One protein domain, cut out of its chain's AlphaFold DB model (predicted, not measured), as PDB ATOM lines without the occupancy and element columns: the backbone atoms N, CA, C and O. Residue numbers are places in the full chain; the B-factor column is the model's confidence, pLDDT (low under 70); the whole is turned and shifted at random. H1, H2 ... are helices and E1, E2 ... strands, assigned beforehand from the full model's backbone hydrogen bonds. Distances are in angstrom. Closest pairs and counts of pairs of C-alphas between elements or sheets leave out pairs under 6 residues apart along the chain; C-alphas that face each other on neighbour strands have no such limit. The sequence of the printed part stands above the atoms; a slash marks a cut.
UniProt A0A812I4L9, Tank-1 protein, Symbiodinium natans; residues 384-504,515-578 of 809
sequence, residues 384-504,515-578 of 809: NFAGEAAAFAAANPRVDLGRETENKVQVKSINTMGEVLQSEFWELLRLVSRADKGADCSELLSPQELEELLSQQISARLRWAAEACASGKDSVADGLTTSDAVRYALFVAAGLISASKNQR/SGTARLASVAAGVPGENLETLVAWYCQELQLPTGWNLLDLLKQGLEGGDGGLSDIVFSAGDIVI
ATOM      1  N   ASN A 384      -6.238   1.036 -16.887       75.25
ATOM      2  CA  ASN A 384      -7.465   1.729 -17.257       75.25
ATOM      3  C   ASN A 384      -7.454   2.161 -18.741       75.25
ATOM      4  O   ASN A 384      -7.572   3.345 -19.047       75.25
ATOM      5  N   PHE A 385      -7.303   1.211 -19.672       82.75
ATOM      6  CA  PHE A 385      -7.342   1.479 -21.117       82.75
ATOM      7  C   PHE A 385      -8.662   2.121 -21.540       82.75
ATOM      8  O   PHE A 385      -8.663   3.010 -22.383       82.75
ATOM      9  N   ALA A 386      -9.769   1.732 -20.902       82.62
ATOM     10  CA  ALA A 386     -11.057   2.381 -21.093       82.62
ATOM     11  C   ALA A 386     -10.989   3.870 -20.708       82.62
ATOM     12  O   ALA A 386     -11.324   4.726 -21.514       82.62
ATOM     13  N   GLY A 387     -10.478   4.213 -19.526       80.69
ATOM     14  CA  GLY A 387     -10.298   5.608 -19.120       80.69
ATOM     15  C   GLY A 387      -9.378   6.400 -20.050       80.69
ATOM     16  O   GLY A 387      -9.704   7.536 -20.387       80.69
ATOM     17  N   GLU A 388      -8.275   5.804 -20.519       83.50
ATOM     18  CA  GLU A 388      -7.389   6.439 -21.509       83.50
ATOM     19  C   GLU A 388      -8.096   6.666 -22.852       83.50
ATOM     20  O   GLU A 388      -8.001   7.751 -23.422       83.50
ATOM     21  N   ALA A 389      -8.841   5.676 -23.346       84.12
ATOM     22  CA  ALA A 389      -9.621   5.794 -24.573       84.12
ATOM     23  C   ALA A 389     -10.748   6.830 -24.437       84.12
ATOM     24  O   ALA A 389     -11.005   7.576 -25.379       84.12
ATOM     25  N   ALA A 390     -11.376   6.937 -23.261       83.12
ATOM     26  CA  ALA A 390     -12.375   7.960 -22.963       83.12
ATOM     27  C   ALA A 390     -11.760   9.362 -22.923       83.12
ATOM     28  O   ALA A 390     -12.332  10.290 -23.490       83.12
ATOM     29  N   ALA A 391     -10.583   9.524 -22.311       80.69
ATOM     30  CA  ALA A 391      -9.846  10.786 -22.325       80.69
ATOM     31  C   ALA A 391      -9.440  11.178 -23.754       80.69
ATOM     32  O   ALA A 391      -9.656  12.316 -24.171       80.69
ATOM     33  N   PHE A 392      -8.941  10.214 -24.531       82.94
ATOM     34  CA  PHE A 392      -8.633  10.391 -25.946       82.94
ATOM     35  C   PHE A 392      -9.867  10.827 -26.753       82.94
ATOM     36  O   PHE A 392      -9.781  11.809 -27.492       82.94
ATOM     37  N   ALA A 393     -11.009  10.155 -26.585       79.25
ATOM     38  CA  ALA A 393     -12.254  10.479 -27.279       79.25
ATOM     39  C   ALA A 393     -12.823  11.842 -26.845       79.25
ATOM     40  O   ALA A 393     -13.322  12.597 -27.675       79.25
ATOM     41  N   ALA A 394     -12.697  12.204 -25.566       78.56
ATOM     42  CA  ALA A 394     -13.103  13.513 -25.056       78.56
ATOM     43  C   ALA A 394     -12.207  14.652 -25.575       78.56
ATOM     44  O   ALA A 394     -12.699  15.749 -25.834       78.56
ATOM     45  N   ALA A 395     -10.904  14.401 -25.738       73.12
ATOM     46  CA  ALA A 395      -9.952  15.349 -26.319       73.12
ATOM     47  C   ALA A 395     -10.072  15.453 -27.850       73.12
ATOM     48  O   ALA A 395      -9.666  16.457 -28.437       73.12
ATOM     49  N   ASN A 396     -10.631  14.425 -28.489       71.06
ATOM     50  CA  ASN A 396     -10.851  14.338 -29.928       71.06
ATOM     51  C   ASN A 396     -12.322  14.007 -30.208       71.06
ATOM     52  O   ASN A 396     -12.611  12.933 -30.746       71.06
ATOM     53  N   PRO A 397     -13.266  14.887 -29.816       61.16
ATOM     54  CA  PRO A 397     -14.672  14.622 -30.056       61.16
ATOM     55  C   PRO A 397     -14.880  14.437 -31.560       61.16
ATOM     56  O   PRO A 397     -14.361  15.218 -32.362       61.16
ATOM     57  N   ARG A 398     -15.640  13.404 -31.938       58.50
ATOM     58  CA  ARG A 398     -16.076  13.196 -33.323       58.50
ATOM     59  C   ARG A 398     -17.079  14.280 -33.671       58.50
ATOM     60  O   ARG A 398     -18.283  14.134 -33.474       58.50
ATOM     61  N   VAL A 399     -16.555  15.426 -34.063       48.75
ATOM     62  CA  VAL A 399     -17.357  16.563 -34.471       48.75
ATOM     63  C   VAL A 399     -17.724  16.328 -35.925       48.75
ATOM     64  O   VAL A 399     -16.841  16.189 -36.761       48.75
ATOM     65  N   ASP A 400     -19.023  16.299 -36.205       45.31
ATOM     66  CA  ASP A 400     -19.567  16.675 -37.508       45.31
ATOM     67  C   ASP A 400     -18.955  18.047 -37.844       45.31
ATOM     68  O   ASP A 400     -19.287  19.041 -37.187       45.31
ATOM     69  N   LEU A 401     -17.941  18.057 -38.724       47.25
ATOM     70  CA  LEU A 401     -16.842  19.041 -38.806       47.25
ATOM     71  C   LEU A 401     -17.284  20.507 -39.020       47.25
ATOM     72  O   LEU A 401     -16.451  21.412 -38.917       47.25
ATOM     73  N   GLY A 402     -18.591  20.743 -39.177       40.50
ATOM     74  CA  GLY A 402     -19.245  22.043 -39.308       40.50
ATOM     75  C   GLY A 402     -19.844  22.677 -38.050       40.50
ATOM     76  O   GLY A 402     -20.470  23.736 -38.164       40.50
ATOM     77  N   ARG A 403     -19.675  22.117 -36.840       39.00
ATOM     78  CA  ARG A 403     -20.084  22.802 -35.592       39.00
ATOM     79  C   ARG A 403     -18.953  22.954 -34.577       39.00
ATOM     80  O   ARG A 403     -18.360  21.984 -34.133       39.00
ATOM     81  N   GLU A 404     -18.700  24.216 -34.230       40.47
ATOM     82  CA  GLU A 404     -17.857  24.750 -33.150       40.47
ATOM     83  C   GLU A 404     -17.151  23.728 -32.243       40.47
ATOM     84  O   GLU A 404     -17.739  23.212 -31.299       40.47
ATOM     85  N   THR A 405     -15.835  23.585 -32.416       39.91
ATOM     86  CA  THR A 405     -14.928  23.497 -31.263       39.91
ATOM     87  C   THR A 405     -13.656  24.299 -31.544       39.91
ATOM     88  O   THR A 405     -13.071  24.234 -32.627       39.91
ATOM     89  N   GLU A 406     -13.228  25.096 -30.565       39.34
ATOM     90  CA  GLU A 406     -12.024  25.937 -30.650       39.34
ATOM     91  C   GLU A 406     -10.714  25.135 -30.536       39.34
ATOM     92  O   GLU A 406      -9.647  25.686 -30.785       39.34
ATOM     93  N   ASN A 407     -10.764  23.828 -30.253       45.81
ATOM     94  CA  ASN A 407      -9.573  23.026 -29.973       45.81
ATOM     95  C   ASN A 407      -9.558  21.717 -30.774       45.81
ATOM     96  O   ASN A 407      -9.954  20.668 -30.278       45.81
ATOM     97  N   LYS A 408      -9.034  21.762 -32.007       52.44
ATOM     98  CA  LYS A 408      -8.536  20.545 -32.670       52.44
ATOM     99  C   LYS A 408      -7.177  20.211 -32.061       52.44
ATOM    100  O   LYS A 408      -6.215  20.948 -32.290       52.44
ATOM    101  N   VAL A 409      -7.078  19.122 -31.302       53.81
ATOM    102  CA  VAL A 409      -5.776  18.644 -30.830       53.81
ATOM    103  C   VAL A 409      -5.075  17.956 -32.000       53.81
ATOM    104  O   VAL A 409      -5.464  16.881 -32.444       53.81
ATOM    105  N   GLN A 410      -4.064  18.619 -32.562       58.09
ATOM    106  CA  GLN A 410      -3.160  17.993 -33.522       58.09
ATOM    107  C   GLN A 410      -2.030  17.326 -32.750       58.09
ATOM    108  O   GLN A 410      -1.216  18.011 -32.124       58.09
ATOM    109  N   VAL A 411      -1.948  16.001 -32.816       58.06
ATOM    110  CA  VAL A 411      -0.841  15.282 -32.192       58.06
ATOM    111  C   VAL A 411       0.271  15.124 -33.216       58.06
ATOM    112  O   VAL A 411       0.250  14.242 -34.069       58.06
ATOM    113  N   LYS A 412       1.231  16.050 -33.138       58.91
ATOM    114  CA  LYS A 412       2.418  16.129 -34.009       58.91
ATOM    115  C   LYS A 412       3.703  15.710 -33.310       58.91
ATOM    116  O   LYS A 412       4.778  15.800 -33.886       58.91
ATOM    117  N   SER A 413       3.622  15.362 -32.031       62.50
ATOM    118  CA  SER A 413       4.783  15.038 -31.215       62.50
ATOM    119  C   SER A 413       4.428  14.065 -30.104       62.50
ATOM    120  O   SER A 413       3.270  13.966 -29.690       62.50
ATOM    121  N   ILE A 414       5.480  13.458 -29.554       64.06
ATOM    122  CA  ILE A 414       5.490  12.766 -28.263       64.06
ATOM    123  C   ILE A 414       4.709  13.684 -27.289       64.06
ATOM    124  O   ILE A 414       3.647  13.305 -26.819       64.06
ATOM    125  N   ASN A 415       5.101  14.951 -27.089       64.75
ATOM    126  CA  ASN A 415       4.500  15.831 -26.058       64.75
ATOM    127  C   ASN A 415       2.980  15.982 -26.127       64.75
ATOM    128  O   ASN A 415       2.294  15.836 -25.119       64.75
ATOM    129  N   THR A 416       2.461  16.207 -27.327       67.12
ATOM    130  CA  THR A 416       1.020  16.323 -27.573       67.12
ATOM    131  C   THR A 416       0.269  15.016 -27.304       67.12
ATOM    132  O   THR A 416      -0.895  15.043 -26.928       67.12
ATOM    133  N   MET A 417       0.929  13.861 -27.442       70.38
ATOM    134  CA  MET A 417       0.347  12.561 -27.106       70.38
ATOM    135  C   MET A 417       0.174  12.400 -25.593       70.38
ATOM    136  O   MET A 417      -0.849  11.895 -25.138       70.38
ATOM    137  N   GLY A 418       1.131  12.898 -24.808       69.56
ATOM    138  CA  GLY A 418       1.039  12.930 -23.349       69.56
ATOM    139  C   GLY A 418      -0.094  13.786 -22.806       69.56
ATOM    140  O   GLY A 418      -0.775  13.381 -21.869       69.56
ATOM    141  N   GLU A 419      -0.315  14.952 -23.411       69.50
ATOM    142  CA  GLU A 419      -1.409  15.861 -23.044       69.50
ATOM    143  C   GLU A 419      -2.790  15.222 -23.259       69.50
ATOM    144  O   GLU A 419      -3.696  15.441 -22.454       69.50
ATOM    145  N   VAL A 420      -2.932  14.413 -24.318       71.31
ATOM    146  CA  VAL A 420      -4.175  13.704 -24.662       71.31
ATOM    147  C   VAL A 420      -4.402  12.499 -23.759       71.31
ATOM    148  O   VAL A 420      -5.493  12.335 -23.221       71.31
ATOM    149  N   LEU A 421      -3.387  11.648 -23.598       70.81
ATOM    150  CA  LEU A 421      -3.546  10.404 -22.847       70.81
ATOM    151  C   LEU A 421      -3.590  10.631 -21.341       70.81
ATOM    152  O   LEU A 421      -4.226   9.854 -20.635       70.81
ATOM    153  N   GLN A 422      -2.875  11.650 -20.852       67.00
ATOM    154  CA  GLN A 422      -2.668  11.928 -19.425       67.00
ATOM    155  C   GLN A 422      -2.299  10.674 -18.611       67.00
ATOM    156  O   GLN A 422      -2.580  10.591 -17.418       67.00
ATOM    157  N   SER A 423      -1.673   9.693 -19.265       69.25
ATOM    158  CA  SER A 423      -1.382   8.378 -18.706       69.25
ATOM    159  C   SER A 423       0.110   8.190 -18.505       69.25
ATOM    160  O   SER A 423       0.928   8.842 -19.144       69.25
ATOM    161  N   GLU A 424       0.498   7.261 -17.641       69.12
ATOM    162  CA  GLU A 424       1.910   6.952 -17.406       69.12
ATOM    163  C   GLU A 424       2.667   6.434 -18.623       69.12
ATOM    164  O   GLU A 424       3.893   6.539 -18.690       69.12
ATOM    165  N   PHE A 425       1.943   5.890 -19.598       75.81
ATOM    166  CA  PHE A 425       2.519   5.456 -20.863       75.81
ATOM    167  C   PHE A 425       3.304   6.585 -21.540       75.81
ATOM    168  O   PHE A 425       4.353   6.363 -22.144       75.81
ATOM    169  N   TRP A 426       2.835   7.818 -21.350       76.19
ATOM    170  CA  TRP A 426       3.524   9.028 -21.756       76.19
ATOM    171  C   TRP A 426       4.919   9.184 -21.137       76.19
ATOM    172  O   TRP A 426       5.896   9.500 -21.821       76.19
ATOM    173  N   GLU A 427       5.011   8.970 -19.828       76.94
ATOM    174  CA  GLU A 427       6.247   9.146 -19.070       76.94
ATOM    175  C   GLU A 427       7.253   8.047 -19.417       76.94
ATOM    176  O   GLU A 427       8.438   8.328 -19.604       76.94
ATOM    177  N   LEU A 428       6.772   6.820 -19.639       78.31
ATOM    178  CA  LEU A 428       7.581   5.720 -20.162       78.31
ATOM    179  C   LEU A 428       8.159   6.039 -21.552       78.31
ATOM    180  O   LEU A 428       9.354   5.851 -21.784       78.31
ATOM    181  N   LEU A 429       7.350   6.599 -22.458       77.06
ATOM    182  CA  LEU A 429       7.799   7.011 -23.792       77.06
ATOM    183  C   LEU A 429       8.898   8.094 -23.719       77.06
ATOM    184  O   LEU A 429       9.899   8.028 -24.443       77.06
ATOM    185  N   ARG A 430       8.760   9.065 -22.802       75.81
ATOM    186  CA  ARG A 430       9.787  10.089 -22.528       75.81
ATOM    187  C   ARG A 430      11.079   9.491 -21.971       75.81
ATOM    188  O   ARG A 430      12.158   9.931 -22.378       75.81
ATOM    189  N   LEU A 431      10.984   8.521 -21.060       76.50
ATOM    190  CA  LEU A 431      12.142   7.838 -20.476       76.50
ATOM    191  C   LEU A 431      12.931   7.069 -21.548       76.50
ATOM    192  O   LEU A 431      14.134   7.297 -21.690       76.50
ATOM    193  N   VAL A 432      12.258   6.258 -22.376       76.44
ATOM    194  CA  VAL A 432      12.890   5.501 -23.479       76.44
ATOM    195  C   VAL A 432      13.599   6.432 -24.469       76.44
ATOM    196  O   VAL A 432      14.739   6.183 -24.869       76.44
ATOM    197  N   SER A 433      12.975   7.566 -24.813       72.62
ATOM    198  CA  SER A 433      13.575   8.546 -25.725       72.62
ATOM    199  C   SER A 433      14.864   9.195 -25.186       72.62
ATOM    200  O   SER A 433      15.601   9.792 -25.978       72.62
ATOM    201  N   ARG A 434      15.135   9.151 -23.873       68.50
ATOM    202  CA  ARG A 434      16.223   9.906 -23.217       68.50
ATOM    203  C   ARG A 434      17.371   9.060 -22.678       68.50
ATOM    204  O   ARG A 434      18.359   9.656 -22.252       68.50
ATOM    205  N   ALA A 435      17.266   7.735 -22.726       62.06
ATOM    206  CA  ALA A 435      18.123   6.827 -21.964       62.06
ATOM    207  C   ALA A 435      19.653   6.952 -22.199       62.06
ATOM    208  O   ALA A 435      20.401   6.488 -21.351       62.06
ATOM    209  N   ASP A 436      20.135   7.648 -23.246       55.66
ATOM    210  CA  ASP A 436      21.583   7.830 -23.508       55.66
ATOM    211  C   ASP A 436      22.123   9.268 -23.393       55.66
ATOM    212  O   ASP A 436      23.322   9.482 -23.558       55.66
ATOM    213  N   LYS A 437      21.302  10.295 -23.123       53.78
ATOM    214  CA  LYS A 437      21.779  11.703 -23.112       53.78
ATOM    215  C   LYS A 437      22.517  12.113 -21.821       53.78
ATOM    216  O   LYS A 437      22.450  13.272 -21.423       53.78
ATOM    217  N   GLY A 438      23.207  11.182 -21.160       49.62
ATOM    218  CA  GLY A 438      23.974  11.445 -19.932       49.62
ATOM    219  C   GLY A 438      23.126  11.697 -18.679       49.62
ATOM    220  O   GLY A 438      23.648  12.163 -17.673       49.62
ATOM    221  N   ALA A 439      21.825  11.406 -18.729       51.97
ATOM    222  CA  ALA A 439      21.003  11.299 -17.533       51.97
ATOM    223  C   ALA A 439      21.132   9.858 -17.036       51.97
ATOM    224  O   ALA A 439      20.802   8.947 -17.792       51.97
ATOM    225  N   ASP A 440      21.649   9.664 -15.825       53.34
ATOM    226  CA  ASP A 440      22.019   8.381 -15.208       53.34
ATOM    227  C   ASP A 440      20.791   7.478 -14.935       53.34
ATOM    228  O   ASP A 440      20.478   7.117 -13.804       53.34
ATOM    229  N   CYS A 441      20.031   7.135 -15.984       55.72
ATOM    230  CA  CYS A 441      18.878   6.235 -15.922       55.72
ATOM    231  C   CYS A 441      19.308   4.845 -15.439       55.72
ATOM    232  O   CYS A 441      18.502   4.147 -14.833       55.72
ATOM    233  N   SER A 442      20.586   4.496 -15.640       59.75
ATOM    234  CA  SER A 442      21.252   3.303 -15.116       59.75
ATOM    235  C   SER A 442      21.143   3.141 -13.602       59.75
ATOM    236  O   SER A 442      21.140   2.003 -13.140       59.75
ATOM    237  N   GLU A 443      21.016   4.226 -12.827       64.50
ATOM    238  CA  GLU A 443      20.776   4.126 -11.379       64.50
ATOM    239  C   GLU A 443      19.376   3.551 -11.051       64.50
ATOM    240  O   GLU A 443      19.157   3.080  -9.932       64.50
ATOM    241  N   LEU A 444      18.425   3.569 -12.000       73.25
ATOM    242  CA  LEU A 444      17.035   3.130 -11.810       73.25
ATOM    243  C   LEU A 444      16.634   1.916 -12.679       73.25
ATOM    244  O   LEU A 444      16.154   0.929 -12.125       73.25
ATOM    245  N   LEU A 445      16.796   1.977 -14.011       74.25
ATOM    246  CA  LEU A 445      16.485   0.902 -14.977       74.25
ATOM    247  C   LEU A 445      17.439   0.941 -16.181       74.25
ATOM    248  O   LEU A 445      17.827   2.015 -16.646       74.25
ATOM    249  N   SER A 446      17.770  -0.224 -16.748       77.31
ATOM    250  CA  SER A 446      18.561  -0.276 -17.982       77.31
ATOM    251  C   SER A 446      17.746   0.170 -19.214       77.31
ATOM    252  O   SER A 446      16.523  -0.001 -19.241       77.31
ATOM    253  N   PRO A 447      18.389   0.701 -20.276       76.31
ATOM    254  CA  PRO A 447      17.690   1.071 -21.511       76.31
ATOM    255  C   PRO A 447      16.891  -0.086 -22.132       76.31
ATOM    256  O   PRO A 447      15.780   0.123 -22.611       76.31
ATOM    257  N   GLN A 448      17.428  -1.306 -22.065       78.69
ATOM    258  CA  GLN A 448      16.800  -2.502 -22.624       78.69
ATOM    259  C   GLN A 448      15.539  -2.913 -21.845       78.69
ATOM    260  O   GLN A 448      14.533  -3.269 -22.453       78.69
ATOM    261  N   GLU A 449      15.553  -2.788 -20.512       78.00
ATOM    262  CA  GLU A 449      14.356  -3.000 -19.685       78.00
ATOM    263  C   GLU A 449      13.268  -1.959 -20.001       78.00
ATOM    264  O   GLU A 449      12.091  -2.301 -20.079       78.00
ATOM    265  N   LEU A 450      13.638  -0.695 -20.236       78.19
ATOM    266  CA  LEU A 450      12.677   0.348 -20.615       78.19
ATOM    267  C   LEU A 450      12.015   0.070 -21.978       78.19
ATOM    268  O   LEU A 450      10.809   0.282 -22.123       78.19
ATOM    269  N   GLU A 451      12.775  -0.414 -22.967       79.81
ATOM    270  CA  GLU A 451      12.242  -0.818 -24.278       79.81
ATOM    271  C   GLU A 451      11.257  -1.987 -24.170       79.81
ATOM    272  O   GLU A 451      10.178  -1.947 -24.770       79.81
ATOM    273  N   GLU A 452      11.598  -3.006 -23.378       80.88
ATOM    274  CA  GLU A 452      10.742  -4.171 -23.161       80.88
ATOM    275  C   GLU A 452       9.409  -3.768 -22.515       80.88
ATOM    276  O   GLU A 452       8.339  -4.159 -22.992       80.88
ATOM    277  N   LEU A 453       9.456  -2.913 -21.488       78.81
ATOM    278  CA  LEU A 453       8.258  -2.382 -20.835       78.81
ATOM    279  C   LEU A 453       7.379  -1.589 -21.803       78.81
ATOM    280  O   LEU A 453       6.157  -1.760 -21.806       78.81
ATOM    281  N   LEU A 454       7.979  -0.743 -22.644       80.94
ATOM    282  CA  LEU A 454       7.234   0.038 -23.628       80.94
ATOM    283  C   LEU A 454       6.542  -0.875 -24.650       80.94
ATOM    284  O   LEU A 454       5.348  -0.705 -24.911       80.94
ATOM    285  N   SER A 455       7.252  -1.881 -25.171       82.00
ATOM    286  CA  SER A 455       6.707  -2.859 -26.122       82.00
ATOM    287  C   SER A 455       5.531  -3.655 -25.541       82.00
ATOM    288  O   SER A 455       4.480  -3.800 -26.182       82.00
ATOM    289  N   GLN A 456       5.646  -4.106 -24.288       80.12
ATOM    290  CA  GLN A 456       4.566  -4.807 -23.586       80.12
ATOM    291  C   GLN A 456       3.326  -3.917 -23.411       80.12
ATOM    292  O   GLN A 456       2.200  -4.357 -23.664       80.12
ATOM    293  N   GLN A 457       3.522  -2.648 -23.038       81.81
ATOM    294  CA  GLN A 457       2.442  -1.677 -22.852       81.81
ATOM    295  C   GLN A 457       1.709  -1.328 -24.157       81.81
ATOM    296  O   GLN A 457       0.488  -1.152 -24.140       81.81
ATOM    297  N   ILE A 458       2.418  -1.259 -25.287       83.69
ATOM    298  CA  ILE A 458       1.808  -1.074 -26.616       83.69
ATOM    299  C   ILE A 458       1.001  -2.314 -26.997       83.69
ATOM    300  O   ILE A 458      -0.171  -2.218 -27.359       83.69
ATOM    301  N   SER A 459       1.611  -3.490 -26.855       83.56
ATOM    302  CA  SER A 459       0.990  -4.769 -27.198       83.56
ATOM    303  C   SER A 459      -0.312  -5.007 -26.430       83.56
ATOM    304  O   SER A 459      -1.286  -5.493 -27.003       83.56
ATOM    305  N   ALA A 460      -0.352  -4.636 -25.146       84.19
ATOM    306  CA  ALA A 460      -1.551  -4.740 -24.320       84.19
ATOM    307  C   ALA A 460      -2.694  -3.834 -24.816       84.19
ATOM    308  O   ALA A 460      -3.831  -4.294 -24.898       84.19
ATOM    309  N   ARG A 461      -2.390  -2.590 -25.218       88.38
ATOM    310  CA  ARG A 461      -3.376  -1.634 -25.760       88.38
ATOM    311  C   ARG A 461      -3.960  -2.097 -27.093       88.38
ATOM    312  O   ARG A 461      -5.175  -2.058 -27.274       88.38
ATOM    313  N   LEU A 462      -3.107  -2.572 -28.006       88.88
ATOM    314  CA  LEU A 462      -3.557  -3.090 -29.302       88.88
ATOM    315  C   LEU A 462      -4.429  -4.336 -29.135       88.88
ATOM    316  O   LEU A 462      -5.462  -4.445 -29.788       88.88
ATOM    317  N   ARG A 463      -4.039  -5.254 -28.240       88.56
ATOM    318  CA  ARG A 463      -4.821  -6.461 -27.948       88.56
ATOM    319  C   ARG A 463      -6.198  -6.111 -27.383       88.56
ATOM    320  O   ARG A 463      -7.194  -6.602 -27.897       88.56
ATOM    321  N   TRP A 464      -6.254  -5.217 -26.395       88.69
ATOM    322  CA  TRP A 464      -7.508  -4.752 -25.793       88.69
ATOM    323  C   TRP A 464      -8.480  -4.167 -26.833       88.69
ATOM    324  O   TRP A 464      -9.658  -4.519 -26.858       88.69
ATOM    325  N   ALA A 465      -7.992  -3.322 -27.746       89.88
ATOM    326  CA  ALA A 465      -8.832  -2.757 -28.802       89.88
ATOM    327  C   ALA A 465      -9.220  -3.792 -29.882       89.88
ATOM    328  O   ALA A 465     -10.323  -3.734 -30.428       89.88
ATOM    329  N   ALA A 466      -8.346  -4.754 -30.193       89.56
ATOM    330  CA  ALA A 466      -8.651  -5.824 -31.145       89.56
ATOM    331  C   ALA A 466      -9.732  -6.778 -30.597       89.56
ATOM    332  O   ALA A 466     -10.640  -7.174 -31.329       89.56
ATOM    333  N   GLU A 467      -9.702  -7.079 -29.297       87.62
ATOM    334  CA  GLU A 467     -10.755  -7.839 -28.606       87.62
ATOM    335  C   GLU A 467     -12.117  -7.126 -28.683       87.62
ATOM    336  O   GLU A 467     -13.143  -7.769 -28.931       87.62
ATOM    337  N   ALA A 468     -12.138  -5.790 -28.568       85.50
ATOM    338  CA  ALA A 468     -13.353  -4.996 -28.759       85.50
ATOM    339  C   ALA A 468     -13.950  -5.168 -30.170       85.50
ATOM    340  O   ALA A 468     -15.170  -5.300 -30.301       85.50
ATOM    341  N   CYS A 469     -13.112  -5.248 -31.210       85.06
ATOM    342  CA  CYS A 469     -13.557  -5.514 -32.586       85.06
ATOM    343  C   CYS A 469     -14.255  -6.876 -32.708       85.06
ATOM    344  O   CYS A 469     -15.318  -6.974 -33.321       85.06
ATOM    345  N   ALA A 470     -13.690  -7.919 -32.093       78.69
ATOM    346  CA  ALA A 470     -14.230  -9.278 -32.148       78.69
ATOM    347  C   ALA A 470     -15.568  -9.429 -31.399       78.69
ATOM    348  O   ALA A 470     -16.403 -10.253 -31.768       78.69
ATOM    349  N   SER A 471     -15.784  -8.629 -30.349       74.00
ATOM    350  CA  SER A 471     -16.997  -8.680 -29.523       74.00
ATOM    351  C   SER A 471     -18.262  -8.136 -30.209       74.00
ATOM    352  O   SER A 471     -19.373  -8.493 -29.807       74.00
ATOM    353  N   GLY A 472     -18.109  -7.284 -31.233       62.75
ATOM    354  CA  GLY A 472     -19.202  -6.754 -32.059       62.75
ATOM    355  C   GLY A 472     -20.264  -5.914 -31.330       62.75
ATOM    356  O   GLY A 472     -21.333  -5.683 -31.891       62.75
ATOM    357  N   LYS A 473     -20.015  -5.483 -30.085       59.69
ATOM    358  CA  LYS A 473     -20.919  -4.635 -29.289       59.69
ATOM    359  C   LYS A 473     -20.228  -3.312 -28.960       59.69
ATOM    360  O   LYS A 473     -19.088  -3.338 -28.512       59.69
ATOM    361  N   ASP A 474     -20.952  -2.194 -29.045       63.78
ATOM    362  CA  ASP A 474     -20.512  -0.850 -28.605       63.78
ATOM    363  C   ASP A 474     -20.419  -0.710 -27.069       63.78
ATOM    364  O   ASP A 474     -20.833   0.278 -26.476       63.78
ATOM    365  N   SER A 475     -19.927  -1.745 -26.397       56.47
ATOM    366  CA  SER A 475     -19.918  -1.901 -24.945       56.47
ATOM    367  C   SER A 475     -18.508  -2.290 -24.498       56.47
ATOM    368  O   SER A 475     -18.316  -3.315 -23.842       56.47
ATOM    369  N   VAL A 476     -17.508  -1.491 -24.886       60.94
ATOM    370  CA  VAL A 476     -16.121  -1.670 -24.419       60.94
ATOM    371  C   VAL A 476     -16.022  -1.324 -22.926       60.94
ATOM    372  O   VAL A 476     -15.351  -2.012 -22.161       60.94
ATOM    373  N   ALA A 477     -16.744  -0.281 -22.519       66.75
ATOM    374  CA  ALA A 477     -17.085   0.110 -21.154       66.75
ATOM    375  C   ALA A 477     -18.304   1.053 -21.226       66.75
ATOM    376  O   ALA A 477     -18.661   1.495 -22.323       66.75
ATOM    377  N   ASP A 478     -18.929   1.389 -20.094       63.88
ATOM    378  CA  ASP A 478     -20.040   2.352 -20.059       63.88
ATOM    379  C   ASP A 478     -19.633   3.677 -20.738       63.88
ATOM    380  O   ASP A 478     -18.814   4.433 -20.217       63.88
ATOM    381  N   GLY A 479     -20.195   3.950 -21.922       67.88
ATOM    382  CA  GLY A 479     -19.959   5.181 -22.688       67.88
ATOM    383  C   GLY A 479     -18.866   5.135 -23.767       67.88
ATOM    384  O   GLY A 479     -18.661   6.160 -24.412       67.88
ATOM    385  N   LEU A 480     -18.197   3.996 -24.005       77.12
ATOM    386  CA  LEU A 480     -17.177   3.846 -25.061       77.12
ATOM    387  C   LEU A 480     -17.613   2.924 -26.200       77.12
ATOM    388  O   LEU A 480     -17.980   1.770 -25.969       77.12
ATOM    389  N   THR A 481     -17.456   3.403 -27.438       86.19
ATOM    390  CA  THR A 481     -17.712   2.607 -28.648       86.19
ATOM    391  C   THR A 481     -16.482   1.794 -29.059       86.19
ATOM    392  O   THR A 481     -15.344   2.170 -28.764       86.19
ATOM    393  N   THR A 482     -16.674   0.710 -29.822       88.12
ATOM    394  CA  THR A 482     -15.552  -0.021 -30.458       88.12
ATOM    395  C   THR A 482     -14.708   0.918 -31.320       88.12
ATOM    396  O   THR A 482     -13.481   0.869 -31.327       88.12
ATOM    397  N   SER A 483     -15.389   1.844 -31.984       87.25
ATOM    398  CA  SER A 483     -14.825   2.854 -32.867       87.25
ATOM    399  C   SER A 483     -13.880   3.829 -32.113       87.25
ATOM    400  O   SER A 483     -12.910   4.314 -32.700       87.25
ATOM    401  N   ASP A 484     -14.096   4.073 -30.807       86.75
ATOM    402  CA  ASP A 484     -13.202   4.884 -29.954       86.75
ATOM    403  C   ASP A 484     -11.965   4.091 -29.532       86.75
ATOM    404  O   ASP A 484     -10.846   4.597 -29.609       86.75
ATOM    405  N   ALA A 485     -12.158   2.826 -29.146       88.88
ATOM    406  CA  ALA A 485     -11.070   1.930 -28.765       88.88
ATOM    407  C   ALA A 485     -10.078   1.715 -29.921       88.88
ATOM    408  O   ALA A 485      -8.864   1.796 -29.722       88.88
ATOM    409  N   VAL A 486     -10.588   1.506 -31.142       90.38
ATOM    410  CA  VAL A 486      -9.761   1.340 -32.348       90.38
ATOM    411  C   VAL A 486      -8.952   2.601 -32.641       90.38
ATOM    412  O   VAL A 486      -7.742   2.517 -32.844       90.38
ATOM    413  N   ARG A 487      -9.587   3.778 -32.619       89.56
ATOM    414  CA  ARG A 487      -8.897   5.055 -32.854       89.56
ATOM    415  C   ARG A 487      -7.832   5.340 -31.809       89.56
ATOM    416  O   ARG A 487      -6.741   5.746 -32.181       89.56
ATOM    417  N   TYR A 488      -8.110   5.072 -30.536       89.00
ATOM    418  CA  TYR A 488      -7.124   5.179 -29.462       89.00
ATOM    419  C   TYR A 488      -5.913   4.254 -29.692       89.00
ATOM    420  O   TYR A 488      -4.763   4.670 -29.546       89.00
ATOM    421  N   ALA A 489      -6.145   3.006 -30.099       89.38
ATOM    422  CA  ALA A 489      -5.069   2.056 -30.371       89.38
ATOM    423  C   ALA A 489      -4.220   2.474 -31.585       89.38
ATOM    424  O   ALA A 489      -2.987   2.466 -31.525       89.38
ATOM    425  N   LEU A 490      -4.870   2.907 -32.666       88.81
ATOM    426  CA  LEU A 490      -4.201   3.439 -33.853       88.81
ATOM    427  C   LEU A 490      -3.466   4.752 -33.568       88.81
ATOM    428  O   LEU A 490      -2.386   4.981 -34.105       88.81
ATOM    429  N   PHE A 491      -4.007   5.586 -32.683       87.12
ATOM    430  CA  PHE A 491      -3.364   6.794 -32.187       87.12
ATOM    431  C   PHE A 491      -2.044   6.484 -31.474       87.12
ATOM    432  O   PHE A 491      -1.031   7.125 -31.753       87.12
ATOM    433  N   VAL A 492      -2.024   5.468 -30.606       84.44
ATOM    434  CA  VAL A 492      -0.796   5.009 -29.939       84.44
ATOM    435  C   VAL A 492       0.238   4.518 -30.959       84.44
ATOM    436  O   VAL A 492       1.409   4.889 -30.865       84.44
ATOM    437  N   ALA A 493      -0.187   3.745 -31.963       81.56
ATOM    438  CA  ALA A 493       0.695   3.257 -33.026       81.56
ATOM    439  C   ALA A 493       1.260   4.399 -33.894       81.56
ATOM    440  O   ALA A 493       2.471   4.490 -34.091       81.56
ATOM    441  N   ALA A 494       0.410   5.315 -34.367       78.38
ATOM    442  CA  ALA A 494       0.821   6.470 -35.166       78.38
ATOM    443  C   ALA A 494       1.718   7.438 -34.373       78.38
ATOM    444  O   ALA A 494       2.686   7.979 -34.912       78.38
ATOM    445  N   GLY A 495       1.445   7.614 -33.076       76.44
ATOM    446  CA  GLY A 495       2.258   8.422 -32.169       76.44
ATOM    447  C   GLY A 495       3.709   7.946 -32.083       76.44
ATOM    448  O   GLY A 495       4.618   8.776 -32.090       76.44
ATOM    449  N   LEU A 496       3.950   6.630 -32.096       74.62
ATOM    450  CA  LEU A 496       5.301   6.046 -32.128       74.62
ATOM    451  C   LEU A 496       6.043   6.341 -33.437       74.62
ATOM    452  O   LEU A 496       7.240   6.627 -33.413       74.62
ATOM    453  N   ILE A 497       5.339   6.327 -34.570       73.94
ATOM    454  CA  ILE A 497       5.922   6.669 -35.876       73.94
ATOM    455  C   ILE A 497       6.334   8.145 -35.903       73.94
ATOM    456  O   ILE A 497       7.445   8.500 -36.294       73.94
ATOM    457  N   SER A 498       5.447   9.029 -35.445       70.06
ATOM    458  CA  SER A 498       5.747  10.462 -35.362       70.06
ATOM    459  C   SER A 498       6.907  10.740 -34.392       70.06
ATOM    460  O   SER A 498       7.765  11.595 -34.643       70.06
ATOM    461  N   ALA A 499       6.973   9.980 -33.295       67.31
ATOM    462  CA  ALA A 499       8.037  10.036 -32.300       67.31
ATOM    463  C   ALA A 499       9.416   9.661 -32.859       67.31
ATOM    464  O   ALA A 499      10.406  10.321 -32.532       67.31
ATOM    465  N   SER A 500       9.483   8.627 -33.703       65.81
ATOM    466  CA  SER A 500      10.734   8.168 -34.313       65.81
ATOM    467  C   SER A 500      11.232   9.118 -35.412       65.81
ATOM    468  O   SER A 500      12.442   9.311 -35.543       65.81
ATOM    469  N   LYS A 501      10.325   9.781 -36.152       63.53
ATOM    470  CA  LYS A 501      10.667  10.699 -37.259       63.53
ATOM    471  C   LYS A 501      11.118  12.101 -36.819       63.53
ATOM    472  O   LYS A 501      12.085  12.630 -37.366       63.53
ATOM    473  N   ASN A 502      10.477  12.710 -35.816       52.62
ATOM    474  CA  ASN A 502      10.676  14.129 -35.448       52.62
ATOM    475  C   ASN A 502      12.068  14.512 -34.897       52.62
ATOM    476  O   ASN A 502      12.334  15.687 -34.649       52.62
ATOM    477  N   GLN A 503      12.976  13.555 -34.703       49.00
ATOM    478  CA  GLN A 503      14.366  13.820 -34.309       49.00
ATOM    479  C   GLN A 503      15.369  13.720 -35.473       49.00
ATOM    480  O   GLN A 503      16.534  14.045 -35.267       49.00
ATOM    481  N   ARG A 504      14.928  13.355 -36.690       43.44
ATOM    482  CA  ARG A 504      15.736  13.437 -37.929       43.44
ATOM    483  C   ARG A 504      15.709  14.830 -38.587       43.44
ATOM    484  O   ARG A 504      16.507  15.109 -39.471       43.44
ATOM    485  N   SER A 515      20.496   7.768 -30.729       60.75
ATOM    486  CA  SER A 515      20.255   6.436 -30.157       60.75
ATOM    487  C   SER A 515      18.856   6.249 -29.537       60.75
ATOM    488  O   SER A 515      18.269   5.174 -29.619       60.75
ATOM    489  N   GLY A 516      18.249   7.316 -28.998       60.00
ATOM    490  CA  GLY A 516      16.851   7.318 -28.540       60.00
ATOM    491  C   GLY A 516      15.812   7.098 -29.651       60.00
ATOM    492  O   GLY A 516      14.816   6.419 -29.418       60.00
ATOM    493  N   THR A 517      16.042   7.617 -30.862       62.12
ATOM    494  CA  THR A 517      15.176   7.336 -32.023       62.12
ATOM    495  C   THR A 517      15.315   5.920 -32.537       62.12
ATOM    496  O   THR A 517      14.306   5.312 -32.882       62.12
ATOM    497  N   ALA A 518      16.533   5.375 -32.544       64.56
ATOM    498  CA  ALA A 518      16.769   3.992 -32.941       64.56
ATOM    499  C   ALA A 518      16.016   3.012 -32.024       64.56
ATOM    500  O   ALA A 518      15.413   2.059 -32.508       64.56
ATOM    501  N   ARG A 519      15.957   3.293 -30.715       72.19
ATOM    502  CA  ARG A 519      15.180   2.493 -29.753       72.19
ATOM    503  C   ARG A 519      13.675   2.564 -29.969       72.19
ATOM    504  O   ARG A 519      13.012   1.535 -29.986       72.19
ATOM    505  N   LEU A 520      13.123   3.761 -30.168       72.31
ATOM    506  CA  LEU A 520      11.693   3.899 -30.463       72.31
ATOM    507  C   LEU A 520      11.320   3.213 -31.784       72.31
ATOM    508  O   LEU A 520      10.267   2.590 -31.856       72.31
ATOM    509  N   ALA A 521      12.195   3.275 -32.792       67.25
ATOM    510  CA  ALA A 521      12.027   2.543 -34.044       67.25
ATOM    511  C   ALA A 521      12.111   1.016 -33.842       67.25
ATOM    512  O   ALA A 521      11.287   0.288 -34.383       67.25
ATOM    513  N   SER A 522      13.039   0.533 -33.010       73.81
ATOM    514  CA  SER A 522      13.135  -0.884 -32.622       73.81
ATOM    515  C   SER A 522      11.843  -1.380 -31.961       73.81
ATOM    516  O   SER A 522      11.270  -2.389 -32.370       73.81
ATOM    517  N   VAL A 523      11.316  -0.620 -30.993       75.19
ATOM    518  CA  VAL A 523      10.042  -0.938 -30.331       75.19
ATOM    519  C   VAL A 523       8.872  -0.892 -31.321       75.19
ATOM    520  O   VAL A 523       8.015  -1.770 -31.283       75.19
ATOM    521  N   ALA A 524       8.846   0.093 -32.225       69.69
ATOM    522  CA  ALA A 524       7.831   0.216 -33.272       69.69
ATOM    523  C   ALA A 524       7.837  -0.977 -34.249       69.69
ATOM    524  O   ALA A 524       6.772  -1.472 -34.609       69.69
ATOM    525  N   ALA A 525       9.015  -1.479 -34.626       66.94
ATOM    526  CA  ALA A 525       9.159  -2.661 -35.476       66.94
ATOM    527  C   ALA A 525       8.723  -3.962 -34.774       66.94
ATOM    528  O   ALA A 525       8.304  -4.913 -35.428       66.94
ATOM    529  N   GLY A 526       8.794  -4.006 -33.439       70.31
ATOM    530  CA  GLY A 526       8.352  -5.140 -32.621       70.31
ATOM    531  C   GLY A 526       6.848  -5.176 -32.317       70.31
ATOM    532  O   GLY A 526       6.406  -6.047 -31.566       70.31
ATOM    533  N   VAL A 527       6.060  -4.236 -32.848       72.69
ATOM    534  CA  VAL A 527       4.615  -4.155 -32.594       72.69
ATOM    535  C   VAL A 527       3.892  -5.395 -33.157       72.69
ATOM    536  O   VAL A 527       4.114  -5.753 -34.314       72.69
ATOM    537  N   PRO A 528       2.992  -6.053 -32.395       68.81
ATOM    538  CA  PRO A 528       2.300  -7.256 -32.859       68.81
ATOM    539  C   PRO A 528       1.473  -7.022 -34.132       68.81
ATOM    540  O   PRO A 528       0.480  -6.289 -34.110       68.81
ATOM    541  N   GLY A 529       1.845  -7.705 -35.219       75.50
ATOM    542  CA  GLY A 529       1.209  -7.558 -36.532       75.50
ATOM    543  C   GLY A 529      -0.276  -7.934 -36.558       75.50
ATOM    544  O   GLY A 529      -1.081  -7.171 -37.078       75.50
ATOM    545  N   GLU A 530      -0.665  -9.050 -35.934       86.00
ATOM    546  CA  GLU A 530      -2.039  -9.589 -36.014       86.00
ATOM    547  C   GLU A 530      -3.103  -8.650 -35.409       86.00
ATOM    548  O   GLU A 530      -4.185  -8.454 -35.974       86.00
ATOM    549  N   ASN A 531      -2.798  -8.024 -34.265       89.69
ATOM    550  CA  ASN A 531      -3.714  -7.074 -33.626       89.69
ATOM    551  C   ASN A 531      -3.847  -5.800 -34.465       89.69
ATOM    552  O   ASN A 531      -4.957  -5.312 -34.667       89.69
ATOM    553  N   LEU A 532      -2.729  -5.271 -34.977       88.81
ATOM    554  CA  LEU A 532      -2.742  -4.085 -35.832       88.81
ATOM    555  C   LEU A 532      -3.534  -4.337 -37.123       88.81
ATOM    556  O   LEU A 532      -4.329  -3.493 -37.527       88.81
ATOM    557  N   GLU A 533      -3.372  -5.510 -37.731       91.75
ATOM    558  CA  GLU A 533      -4.124  -5.939 -38.915       91.75
ATOM    559  C   GLU A 533      -5.632  -5.959 -38.667       91.75
ATOM    560  O   GLU A 533      -6.394  -5.389 -39.450       91.75
ATOM    561  N   THR A 534      -6.058  -6.533 -37.539       92.31
ATOM    562  CA  THR A 534      -7.470  -6.568 -37.129       92.31
ATOM    563  C   THR A 534      -8.046  -5.157 -36.979       92.31
ATOM    564  O   THR A 534      -9.120  -4.857 -37.503       92.31
ATOM    565  N   LEU A 535      -7.311  -4.270 -36.302       92.75
ATOM    566  CA  LEU A 535      -7.722  -2.885 -36.061       92.75
ATOM    567  C   LEU A 535      -7.826  -2.078 -37.360       92.75
ATOM    568  O   LEU A 535      -8.816  -1.382 -37.578       92.75
ATOM    569  N   VAL A 536      -6.821  -2.178 -38.236       92.88
ATOM    570  CA  VAL A 536      -6.788  -1.447 -39.513       92.88
ATOM    571  C   VAL A 536      -7.879  -1.945 -40.457       92.88
ATOM    572  O   VAL A 536      -8.509  -1.126 -41.123       92.88
ATOM    573  N   ALA A 537      -8.148  -3.252 -40.497       92.69
ATOM    574  CA  ALA A 537      -9.233  -3.805 -41.304       92.69
ATOM    575  C   ALA A 537     -10.599  -3.259 -40.858       92.69
ATOM    576  O   ALA A 537     -11.370  -2.777 -41.693       92.69
ATOM    577  N   TRP A 538     -10.863  -3.260 -39.547       93.38
ATOM    578  CA  TRP A 538     -12.084  -2.687 -38.975       93.38
ATOM    579  C   TRP A 538     -12.202  -1.187 -39.290       93.38
ATOM    580  O   TRP A 538     -13.239  -0.723 -39.761       93.38
ATOM    581  N   TYR A 539     -11.113  -0.431 -39.108       93.00
ATOM    582  CA  TYR A 539     -11.074   1.015 -39.345       93.00
ATOM    583  C   TYR A 539     -11.309   1.387 -40.817       93.00
ATOM    584  O   TYR A 539     -12.079   2.302 -41.112       93.00
ATOM    585  N   CYS A 540     -10.703   0.644 -41.753       93.38
ATOM    586  CA  CYS A 540     -10.937   0.824 -43.187       93.38
ATOM    587  C   CYS A 540     -12.406   0.591 -43.558       93.38
ATOM    588  O   CYS A 540     -12.952   1.329 -44.379       93.38
ATOM    589  N   GLN A 541     -13.044  -0.420 -42.960       91.81
ATOM    590  CA  GLN A 541     -14.449  -0.738 -43.207       91.81
ATOM    591  C   GLN A 541     -15.383   0.356 -42.672       91.81
ATOM    592  O   GLN A 541     -16.263   0.809 -43.403       91.81
ATOM    593  N   GLU A 542     -15.172   0.794 -41.430       90.12
ATOM    594  CA  GLU A 542     -15.957   1.847 -40.771       90.12
ATOM    595  C   GLU A 542     -15.974   3.145 -41.593       90.12
ATOM    596  O   GLU A 542     -17.024   3.752 -41.811       90.12
ATOM    597  N   LEU A 543     -14.805   3.565 -42.083       90.12
ATOM    598  CA  LEU A 543     -14.644   4.813 -42.832       90.12
ATOM    599  C   LEU A 543     -14.818   4.653 -44.345       90.12
ATOM    600  O   LEU A 543     -14.670   5.630 -45.075       90.12
ATOM    601  N   GLN A 544     -15.132   3.445 -44.826       91.69
ATOM    602  CA  GLN A 544     -15.268   3.137 -46.254       91.69
ATOM    603  C   GLN A 544     -14.033   3.579 -47.061       91.69
ATOM    604  O   GLN A 544     -14.157   4.151 -48.149       91.69
ATOM    605  N   LEU A 545     -12.835   3.359 -46.508       92.00
ATOM    606  CA  LEU A 545     -11.585   3.778 -47.143       92.00
ATOM    607  C   LEU A 545     -11.368   3.015 -48.463       92.00
ATOM    608  O   LEU A 545     -11.693   1.824 -48.541       92.00
ATOM    609  N   PRO A 546     -10.786   3.643 -49.501       89.56
ATOM    610  CA  PRO A 546     -10.526   2.960 -50.759       89.56
ATOM    611  C   PRO A 546      -9.519   1.825 -50.576       89.56
ATOM    612  O   PRO A 546      -8.456   2.008 -49.984       89.56
ATOM    613  N   THR A 547      -9.800   0.662 -51.163       83.62
ATOM    614  CA  THR A 547      -8.915  -0.513 -51.076       83.62
ATOM    615  C   THR A 547      -7.511  -0.233 -51.616       83.62
ATOM    616  O   THR A 547      -6.536  -0.766 -51.094       83.62
ATOM    617  N   GLY A 548      -7.390   0.645 -52.620       83.88
ATOM    618  CA  GLY A 548      -6.112   1.055 -53.209       83.88
ATOM    619  C   GLY A 548      -5.216   1.899 -52.292       83.88
ATOM    620  O   GLY A 548      -4.046   2.092 -52.606       83.88
ATOM    621  N   TRP A 549      -5.718   2.401 -51.155       88.69
ATOM    622  CA  TRP A 549      -4.892   3.166 -50.214       88.69
ATOM    623  C   TRP A 549      -3.927   2.292 -49.416       88.69
ATOM    624  O   TRP A 549      -2.868   2.779 -49.033       88.69
ATOM    625  N   ASN A 550      -4.284   1.026 -49.177       88.25
ATOM    626  CA  ASN A 550      -3.472   0.063 -48.434       88.25
ATOM    627  C   ASN A 550      -2.894   0.637 -47.118       88.25
ATOM    628  O   ASN A 550      -1.684   0.699 -46.899       88.25
ATOM    629  N   LEU A 551      -3.793   1.105 -46.242       90.06
ATOM    630  CA  LEU A 551      -3.447   1.814 -45.003       90.06
ATOM    631  C   LEU A 551      -2.502   1.016 -44.092       90.06
ATOM    632  O   LEU A 551      -1.633   1.600 -43.447       90.06
ATOM    633  N   LEU A 552      -2.655  -0.310 -44.045       89.56
ATOM    634  CA  LEU A 552      -1.800  -1.181 -43.243       89.56
ATOM    635  C   LEU A 552      -0.333  -1.071 -43.669       89.56
ATOM    636  O   LEU A 552       0.532  -0.897 -42.813       89.56
ATOM    637  N   ASP A 553      -0.062  -1.131 -44.973       87.81
ATOM    638  CA  ASP A 553       1.298  -1.045 -45.499       87.81
ATOM    639  C   ASP A 553       1.891   0.347 -45.275       87.81
ATOM    640  O   ASP A 553       3.061   0.458 -44.917       87.81
ATOM    641  N   LEU A 554       1.086   1.411 -45.391       87.19
ATOM    642  CA  LEU A 554       1.535   2.771 -45.068       87.19
ATOM    643  C   LEU A 554       1.930   2.906 -43.586       87.19
ATOM    644  O   LEU A 554       2.946   3.528 -43.270       87.19
ATOM    645  N   LEU A 555       1.160   2.307 -42.671       85.06
ATOM    646  CA  LEU A 555       1.483   2.300 -41.242       85.06
ATOM    647  C   LEU A 555       2.720   1.444 -40.943       85.06
ATOM    648  O   LEU A 555       3.590   1.899 -40.201       85.06
ATOM    649  N   LYS A 556       2.842   0.251 -41.544       82.88
ATOM    650  CA  LYS A 556       4.019  -0.625 -41.404       82.88
ATOM    651  C   LYS A 556       5.295   0.062 -41.902       82.88
ATOM    652  O   LYS A 556       6.261   0.138 -41.152       82.88
ATOM    653  N   GLN A 557       5.266   0.679 -43.085       80.88
ATOM    654  CA  GLN A 557       6.388   1.473 -43.611       80.88
ATOM    655  C   GLN A 557       6.779   2.622 -42.670       80.88
ATOM    656  O   GLN A 557       7.962   2.915 -42.484       80.88
ATOM    657  N   GLY A 558       5.786   3.271 -42.051       76.44
ATOM    658  CA  GLY A 558       6.018   4.278 -41.024       76.44
ATOM    659  C   GLY A 558       6.716   3.718 -39.777       76.44
ATOM    660  O   GLY A 558       7.657   4.343 -39.287       76.44
ATOM    661  N   LEU A 559       6.290   2.548 -39.287       73.69
ATOM    662  CA  LEU A 559       6.872   1.869 -38.119       73.69
ATOM    663  C   LEU A 559       8.297   1.361 -38.384       73.69
ATOM    664  O   LEU A 559       9.151   1.466 -37.508       73.69
ATOM    665  N   GLU A 560       8.570   0.876 -39.596       69.69
ATOM    666  CA  GLU A 560       9.885   0.389 -40.036       69.69
ATOM    667  C   GLU A 560      10.893   1.525 -40.301       69.69
ATOM    668  O   GLU A 560      12.090   1.283 -40.453       69.69
ATOM    669  N   GLY A 561      10.437   2.785 -40.327       62.50
ATOM    670  CA  GLY A 561      11.293   3.961 -40.513       62.50
ATOM    671  C   GLY A 561      11.798   4.165 -41.948       62.50
ATOM    672  O   GLY A 561      12.790   4.882 -42.138       62.50
ATOM    673  N   GLY A 562      11.129   3.544 -42.926       57.16
ATOM    674  CA  GLY A 562      11.490   3.566 -44.344       57.16
ATOM    675  C   GLY A 562      11.296   4.925 -45.029       57.16
ATOM    676  O   GLY A 562      10.507   5.769 -44.600       57.16
ATOM    677  N   ASP A 563      12.022   5.112 -46.131       55.72
ATOM    678  CA  ASP A 563      12.104   6.301 -46.990       55.72
ATOM    679  C   ASP A 563      11.129   6.266 -48.187       55.72
ATOM    680  O   ASP A 563      11.296   7.026 -49.139       55.72
ATOM    681  N   GLY A 564      10.084   5.429 -48.133       58.91
ATOM    682  CA  GLY A 564       9.109   5.173 -49.209       58.91
ATOM    683  C   GLY A 564       8.195   6.348 -49.602       58.91
ATOM    684  O   GLY A 564       7.035   6.144 -49.955       58.91
ATOM    685  N   GLY A 565       8.670   7.589 -49.492       66.38
ATOM    686  CA  GLY A 565       7.941   8.812 -49.825       66.38
ATOM    687  C   GLY A 565       6.962   9.285 -48.748       66.38
ATOM    688  O   GLY A 565       6.290  10.291 -48.948       66.38
ATOM    689  N   LEU A 566       6.857   8.596 -47.605       77.19
ATOM    690  CA  LEU A 566       6.002   8.996 -46.479       77.19
ATOM    691  C   LEU A 566       6.537  10.262 -45.802       77.19
ATOM    692  O   LEU A 566       7.399  10.178 -44.916       77.19
ATOM    693  N   SER A 567       5.992  11.417 -46.182       69.75
ATOM    694  CA  SER A 567       6.412  12.716 -45.664       69.75
ATOM    695  C   SER A 567       5.926  12.953 -44.238       69.75
ATOM    696  O   SER A 567       6.703  13.431 -43.413       69.75
ATOM    697  N   ASP A 568       4.696  12.551 -43.907       70.19
ATOM    698  CA  ASP A 568       4.152  12.732 -42.559       70.19
ATOM    699  C   ASP A 568       3.093  11.679 -42.192       70.19
ATOM    700  O   ASP A 568       2.337  11.219 -43.050       70.19
ATOM    701  N   ILE A 569       3.038  11.309 -40.909       79.62
ATOM    702  CA  ILE A 569       1.947  10.531 -40.303       79.62
ATOM    703  C   ILE A 569       1.561  11.245 -39.014       79.62
ATOM    704  O   ILE A 569       2.309  11.234 -38.032       79.62
ATOM    705  N   VAL A 570       0.383  11.857 -39.022       77.19
ATOM    706  CA  VAL A 570      -0.159  12.584 -37.876       77.19
ATOM    707  C   VAL A 570      -1.536  12.064 -37.523       77.19
ATOM    708  O   VAL A 570      -2.218  11.413 -38.315       77.19
ATOM    709  N   PHE A 571      -1.943  12.380 -36.304       78.12
ATOM    710  CA  PHE A 571      -3.289  12.125 -35.840       78.12
ATOM    711  C   PHE A 571      -3.985  13.461 -35.611       78.12
ATOM    712  O   PHE A 571      -3.476  14.322 -34.879       78.12
ATOM    713  N   SER A 572      -5.121  13.670 -36.271       76.00
ATOM    714  CA  SER A 572      -5.847  14.930 -36.189       76.00
ATOM    715  C   SER A 572      -7.348  14.713 -36.172       76.00
ATOM    716  O   SER A 572      -7.871  13.893 -36.917       76.00
ATOM    717  N   ALA A 573      -8.027  15.457 -35.294       70.12
ATOM    718  CA  ALA A 573      -9.478  15.404 -35.122       70.12
ATOM    719  C   ALA A 573     -10.030  13.984 -34.885       70.12
ATOM    720  O   ALA A 573     -11.152  13.688 -35.271       70.12
ATOM    721  N   GLY A 574      -9.252  13.111 -34.237       75.44
ATOM    722  CA  GLY A 574      -9.684  11.738 -33.977       75.44
ATOM    723  C   GLY A 574      -9.276  10.715 -35.040       75.44
ATOM    724  O   GLY A 574      -9.526   9.535 -34.825       75.44
ATOM    725  N   ASP A 575      -8.621  11.110 -36.136       86.75
ATOM    726  CA  ASP A 575      -8.330  10.201 -37.248       86.75
ATOM    727  C   ASP A 575      -6.888  10.289 -37.774       86.75
ATOM    728  O   ASP A 575      -6.146  11.248 -37.533       86.75
ATOM    729  N   ILE A 576      -6.485   9.241 -38.503       88.31
ATOM    730  CA  ILE A 576      -5.172   9.148 -39.148       88.31
ATOM    731  C   ILE A 576      -5.125  10.072 -40.369       88.31
ATOM    732  O   ILE A 576      -5.983   9.999 -41.254       88.31
ATOM    733  N   VAL A 577      -4.058  10.868 -40.457       88.19
ATOM    734  CA  VAL A 577      -3.704  11.648 -41.643       88.19
ATOM    735  C   VAL A 577      -2.293  11.279 -42.082       88.19
ATOM    736  O   VAL A 577      -1.330  11.477 -41.341       88.19
ATOM    737  N   ILE A 578      -2.165  10.760 -43.301       89.19
ATOM    738  CA  ILE A 578      -0.869  10.445 -43.914       89.19
ATOM    739  C   ILE A 578      -0.660  11.354 -45.123       89.19
ATOM    740  O   ILE A 578      -1.584  11.587 -45.903       89.19
TER     741      ILE A 578
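Overview. This is residues 384 to 504 and 515 to 578 of the 809 residues of the protein "Tank-1 protein" of Symbiodinium natans (UniProt A0A812I4L9). A mostly helical body is built round one helix, H5, which runs through its middle, with the longer H4 folding back along one side of it. H6, H7 and H8 complete a bundle with these two, its helices mostly crossed rather than aligned, while H1, H2 and a small hairpin of strands, E1 and E2, also pack on H5, and H3 packs on H2, H4 and H6. The printed part has 185 residues with eight named helices followed by two named strands, H1 to H8 and then E1 and E2, the strands antiparallel. The class is mostly helix. The whole is compact, with a radius of gyration of the C-alphas of 16.2 A, and rounded, spanning 47 by 37 by 35 A.

Along the chain. H1, residues 385 to 395, is 15.0 A long and begins at C-alpha 385 (-7.342, 1.479, -21.117). After residues 396 to 413 come H2, residues 414 to 421, and H3, residues 424 to 434, 15.7 A long. H4, residues 447 to 471, is the longest helix at 36.9 A, from C-alpha 447 (17.690, 1.071, -21.511) to C-alpha 471 (-16.997, -8.680, -29.523). H5, residues 482 to 501, measures 29.1 A. Beyond the cut stand H6, residues 515 to 525, 15.3 A, H7, residues 529 to 542, 20.0 A, and H8, residues 551 to 560, 14.3 A. E1, residues 566 to 572, measures 16.8 A, and E2, residues 575 to 578, measures 10.0 A and ends at C-alpha 578 (-0.869, 10.445, -43.914).

Arrangement. H5 is the hub, touching six other helices. H1 touches residues 484 to 488 of H5, about perpendicular at 81 degrees, closest at the C-alphas of Ala 389 and Tyr 488, 5.5 A apart. H2 touches residues 495 to 499 of H5 at a shallow tilt of 17 degrees, opposite ways, with the C-alphas of Ile 414 and Ala 499 closest at 5.5 A. H4 and H5 form a helical hairpin at a shallow tilt of 28 degrees; residues 458 to 469 of H4 touch H5, and the C-alphas of Ala 465 and Ala 485 are closest at 5.2 A. H6 touches residues 493 to 501 of H5, opposite ways at a tilt of 36 degrees, only just steep, closest at the C-alphas of Ser 500 and Thr 517, 5.1 A apart. H7 touches residues 483 to 490 of H5 at a steep tilt of 60 degrees, closest at the C-alphas of Val 486 and Leu 535, 6.0 A. H8 touches residues 494 to 497 of H5, with the C-alphas of Ile 497 and Leu 559 closest at 5.4 A. H3 touches H6, where the C-alphas of Ser 433 and Gly 516 are closest at 4.5 A. E1 and E2 form an antiparallel hairpin at 164 degrees, with N 570 and O 577 2.9 A apart and N 575 and O 572 3.0 A apart, within hydrogen-bond range. The closest C-alphas of H5 and E1, those of Ser 498 and Ile 569, are 6.2 A apart. Residues 410 to 411 pair antiparallel with residues 571 to 572 of E1. H4 and H8 are apart. In H1 to H8 every O i to N i+4 pair is within hydrogen-bond range.

Size, cuts and confidence. The two C-alphas farthest apart are those of Gly 402 and Glu 443, at 52.0 A. Residues 505 to 514 are cut out, and C-alphas 504 and 515 across the cut are 11.4 A apart. The links H1 to H2 and H3 to H4 are long; the C-alphas of residues 396 to 413 lie 10 to 27 A from the mean of all C-alphas. Mean pLDDT of the printed part is 74.1, and 64 residues are under 70, among them residues 397 to 416, 434 to 443 and 499 to 504.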